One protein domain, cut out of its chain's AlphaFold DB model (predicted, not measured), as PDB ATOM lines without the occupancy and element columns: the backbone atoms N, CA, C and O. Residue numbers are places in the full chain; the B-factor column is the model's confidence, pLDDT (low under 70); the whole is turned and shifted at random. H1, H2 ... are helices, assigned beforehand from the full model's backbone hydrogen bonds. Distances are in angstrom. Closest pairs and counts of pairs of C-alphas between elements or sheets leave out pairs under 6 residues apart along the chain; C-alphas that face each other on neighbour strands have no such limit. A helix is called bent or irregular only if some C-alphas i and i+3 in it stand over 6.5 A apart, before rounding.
ATOM      1  N   LYS A  61     195.860 212.979 167.649       91.56
ATOM      2  CA  LYS A  61     195.642 211.848 166.731       91.56
ATOM      3  C   LYS A  61     196.313 212.044 165.373       91.56
ATOM      4  O   LYS A  61     196.786 211.104 164.743       91.56
ATOM      5  N   ARG A  62     196.432 213.301 164.940       89.81
ATOM      6  CA  ARG A  62     197.077 213.690 163.676       89.81
ATOM      7  C   ARG A  62     198.561 214.034 163.829       89.81
ATOM      8  O   ARG A  62     199.173 214.496 162.872       89.81
ATOM      9  N   ARG A  63     199.178 213.816 164.997       88.81
ATOM     10  CA  ARG A  63     200.565 214.239 165.288       88.81
ATOM     11  C   ARG A  63     201.614 213.720 164.303       88.81
ATOM     12  O   ARG A  63     202.608 214.397 164.092       88.81
ATOM     13  N   SER A  64     201.418 212.558 163.683       85.50
ATOM     14  CA  SER A  64     202.373 211.994 162.717       85.50
ATOM     15  C   SER A  64     202.311 212.706 161.358       85.50
ATOM     16  O   SER A  64     203.350 213.055 160.787       85.50
ATOM     17  N   SER A  65     201.103 213.003 160.872       89.19
ATOM     18  CA  SER A  65     200.833 213.526 159.524       89.19
ATOM     19  C   SER A  65     200.496 215.022 159.465       89.19
ATOM     20  O   SER A  65     200.452 215.588 158.373       89.19
ATOM     21  N   CYS A  66     200.300 215.691 160.607       88.56
ATOM     22  CA  CYS A  66     199.905 217.097 160.674       88.56
ATOM     23  C   CYS A  66     200.951 218.029 160.034       88.56
ATOM     24  O   CYS A  66     202.153 217.928 160.305       88.56
ATOM     25  N   LYS A  67     200.463 218.949 159.193       87.88
ATOM     26  CA  LYS A  67     201.256 219.949 158.458       87.88
ATOM     27  C   LYS A  67     201.013 221.388 158.934       87.88
ATOM     28  O   LYS A  67     201.595 222.304 158.358       87.88
ATOM     29  N   LEU A  68     200.179 221.588 159.960       86.38
ATOM     30  CA  LEU A  68     199.880 222.913 160.508       86.38
ATOM     31  C   LEU A  68     201.147 223.581 161.058       86.38
ATOM     32  O   LEU A  68     202.025 222.927 161.633       86.38
ATOM     33  N   LYS A  69     201.224 224.901 160.886       86.12
ATOM     34  CA  LYS A  69     202.358 225.745 161.278       86.12
ATOM     35  C   LYS A  69     201.835 226.987 161.991       86.12
ATOM     36  O   LYS A  69     200.714 227.409 161.737       86.12
ATOM     37  N   ARG A  70     202.662 227.579 162.858       78.75
ATOM     38  CA  ARG A  70     202.399 228.863 163.542       78.75
ATOM     39  C   ARG A  70     201.042 228.968 164.265       78.75
ATOM     40  O   ARG A  70     200.476 230.049 164.367       78.75
ATOM     41  N   ILE A  71     200.557 227.869 164.848       82.81
ATOM     42  CA  ILE A  71     199.308 227.829 165.636       82.81
ATOM     43  C   ILE A  71     199.321 228.846 166.792       82.81
ATOM     44  O   ILE A  71     198.299 229.433 167.121       82.81
ATOM     45  N   CYS A  72     200.490 229.103 167.385       79.69
ATOM     46  CA  CYS A  72     200.645 230.020 168.514       79.69
ATOM     47  C   CYS A  72     200.532 231.515 168.166       79.69
ATOM     48  O   CYS A  72     200.643 232.328 169.079       79.69
ATOM     49  N   LYS A  73     200.349 231.881 166.885       75.00
ATOM     50  CA  LYS A  73     200.201 233.265 166.382       75.00
ATOM     51  C   LYS A  73     201.293 234.260 166.827       75.00
ATOM     52  O   LYS A  73     201.106 235.461 166.694       75.00
ATOM     53  N   LYS A  74     202.434 233.782 167.334       70.75
ATOM     54  CA  LYS A  74     203.585 234.631 167.670       70.75
ATOM     55  C   LYS A  74     204.285 235.061 166.384       70.75
ATOM     56  O   LYS A  74     204.602 234.202 165.559       70.75
ATOM     57  N   GLU A  75     204.523 236.364 166.239       64.25
ATOM     58  CA  GLU A  75     205.191 236.954 165.068       64.25
ATOM     59  C   GLU A  75     206.624 236.422 164.902       64.25
ATOM     60  O   GLU A  75     207.053 236.143 163.784       64.25
ATOM     61  N   GLU A  76     207.300 236.123 166.016       64.69
ATOM     62  CA  GLU A  76     208.631 235.514 166.044       64.69
ATOM     63  C   GLU A  76     208.623 234.225 166.881       64.69
ATOM     64  O   GLU A  76     208.457 234.232 168.103       64.69
ATOM     65  N   CYS A  77     208.788 233.076 166.219       66.62
ATOM     66  CA  CYS A  77     208.975 231.781 166.872       66.62
ATOM     67  C   CYS A  77     210.387 231.273 166.566       66.62
ATOM     68  O   CYS A  77     210.658 230.832 165.452       66.62
ATOM     69  N   THR A  78     211.273 231.327 167.559       65.12
ATOM     70  CA  THR A  78     212.682 230.906 167.455       65.12
ATOM     71  C   THR A  78     212.892 229.408 167.701       65.12
ATOM     72  O   THR A  78     214.004 228.901 167.571       65.12
ATOM     73  N   HIS A  79     211.834 228.671 168.055       64.88
ATOM     74  CA  HIS A  79     211.923 227.243 168.351       64.88
ATOM     75  C   HIS A  79     212.105 226.422 167.056       64.88
ATOM     76  O   HIS A  79     211.438 226.718 166.060       64.88
ATOM     77  N   PRO A  80     212.879 225.311 167.061       56.72
ATOM     78  CA  PRO A  80     213.026 224.408 165.905       56.72
ATOM     79  C   PRO A  80     211.700 223.870 165.325       56.72
ATOM     80  O   PRO A  80     211.654 223.338 164.219       56.72
ATOM     81  N   SER A  81     210.594 224.037 166.058       62.47
ATOM     82  CA  SER A  81     209.231 223.678 165.659       62.47
ATOM     83  C   SER A  81     208.561 224.695 164.731       62.47
ATOM     84  O   SER A  81     207.427 224.474 164.307       62.47
ATOM     85  N   ALA A  82     209.250 225.779 164.357       60.59
ATOM     86  CA  ALA A  82     208.750 226.783 163.417       60.59
ATOM     87  C   ALA A  82     208.306 226.177 162.068       60.59
ATOM     88  O   ALA A  82     207.412 226.719 161.414       60.59
ATOM     89  N   GLN A  83     208.877 225.029 161.674       71.00
ATOM     90  CA  GLN A  83     208.477 224.314 160.462       71.00
ATOM     91  C   GLN A  83     207.159 223.542 160.599       71.00
ATOM     92  O   GLN A  83     206.423 223.491 159.618       71.00
ATOM     93  N   TYR A  84     206.842 222.969 161.768       83.19
ATOM     94  CA  TYR A  84     205.583 222.251 162.009       83.19
ATOM     95  C   TYR A  84     205.182 222.293 163.485       83.19
ATOM     96  O   TYR A  84     205.944 221.897 164.364       83.19
ATOM     97  N   CYS A  85     203.930 222.648 163.773       83.44
ATOM     98  CA  CYS A  85     203.446 222.708 165.152       83.44
ATOM     99  C   CYS A  85     203.340 221.339 165.833       83.44
ATOM    100  O   CYS A  85     203.356 221.293 167.056       83.44
ATOM    101  N   LYS A  86     203.328 220.221 165.092       85.12
ATOM    102  CA  LYS A  86     203.317 218.866 165.680       85.12
ATOM    103  C   LYS A  86     204.525 218.553 166.577       85.12
ATOM    104  O   LYS A  86     204.426 217.685 167.436       85.12
ATOM    105  N   ILE A  87     205.642 219.256 166.390       86.12
ATOM    106  CA  ILE A  87     206.855 219.146 167.218       86.12
ATOM    107  C   ILE A  87     206.976 220.302 168.227       86.12
ATOM    108  O   ILE A  87     208.047 220.554 168.771       86.12
ATOM    109  N   CYS A  88     205.890 221.037 168.475       83.94
ATOM    110  CA  CYS A  88     205.811 222.088 169.485       83.94
ATOM    111  C   CYS A  88     205.085 221.569 170.734       83.94
ATOM    112  O   CYS A  88     204.064 220.895 170.617       83.94
ATOM    113  N   CYS A  89     205.570 221.938 171.921       79.44
ATOM    114  CA  CYS A  89     204.913 221.633 173.197       79.44
ATOM    115  C   CYS A  89     203.510 222.252 173.324       79.44
ATOM    116  O   CYS A  89     202.655 221.676 173.981       79.44
ATOM    117  N   ASN A  90     203.243 223.363 172.632       85.62
ATOM    118  CA  ASN A  90     201.956 224.062 172.694       85.62
ATOM    119  C   ASN A  90     200.913 223.512 171.702       85.62
ATOM    120  O   ASN A  90     199.841 224.093 171.547       85.62
ATOM    121  N   CYS A  91     201.230 222.437 170.965       87.06
ATOM    122  CA  CYS A  91     200.319 221.870 169.969       87.06
ATOM    123  C   CYS A  91     199.010 221.381 170.592       87.06
ATOM    124  O   CYS A  91     197.962 221.518 169.967       87.06
ATOM    125  N   ASN A  92     199.081 220.791 171.784       90.19
ATOM    126  CA  ASN A  92     197.917 220.194 172.430       90.19
ATOM    127  C   ASN A  92     196.938 221.269 172.922       90.19
ATOM    128  O   ASN A  92     195.735 221.070 172.830       90.19
ATOM    129  N   ASP A  93     197.452 222.414 173.376       88.62
ATOM    130  CA  ASP A  93     196.638 223.447 174.026       88.62
ATOM    131  C   ASP A  93     196.106 224.508 173.048       88.62
ATOM    132  O   ASP A  93     195.033 225.065 173.257       88.62
ATOM    133  N   LEU A  94     196.850 224.817 171.977       87.94
ATOM    134  CA  LEU A  94     196.535 225.946 171.087       87.94
ATOM    135  C   LEU A  94     195.917 225.540 169.741       87.94
ATOM    136  O   LEU A  94     195.453 226.402 168.995       87.94
ATOM    137  N   CYS A  95     195.956 224.258 169.373       88.19
ATOM    138  CA  CYS A  95     195.485 223.807 168.065       88.19
ATOM    139  C   CYS A  95     193.956 223.709 168.028       88.19
ATOM    140  O   CYS A  95     193.372 222.870 168.704       88.19
ATOM    141  N   SER A  96     193.311 224.489 167.155       87.38
ATOM    142  CA  SER A  96     191.861 224.409 166.898       87.38
ATOM    143  C   SER A  96     191.418 223.063 166.316       87.38
ATOM    144  O   SER A  96     190.245 222.717 166.354       87.38
ATOM    145  N   GLU A  97     192.365 222.309 165.762       88.75
ATOM    146  CA  GLU A  97     192.190 220.992 165.158       88.75
ATOM    147  C   GLU A  97     192.711 219.859 166.070       88.75
ATOM    148  O   GLU A  97     192.993 218.746 165.617       88.75
ATOM    149  N   PHE A  98     192.901 220.121 167.363       92.00
ATOM    150  CA  PHE A  98     193.336 219.096 168.306       92.00
ATOM    151  C   PHE A  98     192.243 218.041 168.539       92.00
ATOM    152  O   PHE A  98     191.113 218.360 168.894       92.00
ATOM    153  N   GLU A  99     192.606 216.770 168.369       92.25
ATOM    154  CA  GLU A  99     191.799 215.615 168.771       92.25
ATOM    155  C   GLU A  99     192.720 214.669 169.547       92.25
ATOM    156  O   GLU A  99     193.758 214.256 169.016       92.25
ATOM    157  N   GLU A 100     192.385 214.358 170.800       93.00
ATOM    158  CA  GLU A 100     193.230 213.535 171.670       93.00
ATOM    159  C   GLU A 100     193.183 212.051 171.264       93.00
ATOM    160  O   GLU A 100     192.123 211.441 171.147       93.00
ATOM    161  N   GLU A 101     194.354 211.445 171.081       93.81
ATOM    162  CA  GLU A 101     194.541 210.004 170.969       93.81
ATOM    163  C   GLU A 101     194.933 209.422 172.325       93.81
ATOM    164  O   GLU A 101     195.971 209.759 172.903       93.81
ATOM    165  N   ILE A 102     194.114 208.484 172.795       91.62
ATOM    166  CA  ILE A 102     194.345 207.742 174.030       91.62
ATOM    167  C   ILE A 102     194.889 206.356 173.676       91.62
ATOM    168  O   ILE A 102     194.346 205.646 172.828       91.62
TER     169      ILE A 102
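Overview. This is residues 61 to 102 of the 431 residues of the protein "Integrase catalytic region" of Clostridium cellulovorans (strain ATCC 35296 / DSM 3052 / OCM 3 / 743B) (UniProt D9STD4). This is a chain with little regular structure, mostly a loop that runs out from Lys 61 to a far turn at Glu 75 and folds back to Ile 102, with two short helical turns, H1 then H2, on the way back. The printed part has 42 residues, 8 of them in the two named helices, and no named strand; its class is all helix. It is compact, with a radius of gyration of the C-alphas of 9.9 A, and only just elongated, spanning 32 by 16 by 14 A.

Arrangement. Go first along residues 61 to 79, which hold no named element. Next comes H1, residues 80 to 83; a short link of 7 residues leads to H2, residues 91 to 94. H1 and H2 are apart. Both are too short for an O i to N i+4 pair, and in each the one O i to N i+3 pair is not within hydrogen-bond range.

Along the chain. Find C-alpha 80 at (213.026, 224.408, 165.905); H1 runs 7.1 A to C-alpha 83, irregular against about 5 A in a regular helix. H2 runs 5.7 A, ending at C-alpha 94, (196.535, 225.946, 171.087).

Size, cuts and confidence. The C-alphas farthest apart, of Glu 75 and Ile 102, are 32.4 A apart; those of Lys 61 and Ile 102 are 8.5 A apart. The printed part has no cut. Look at residues 75 to 82 for pLDDT under 70; the mean of the printed part is 81.5.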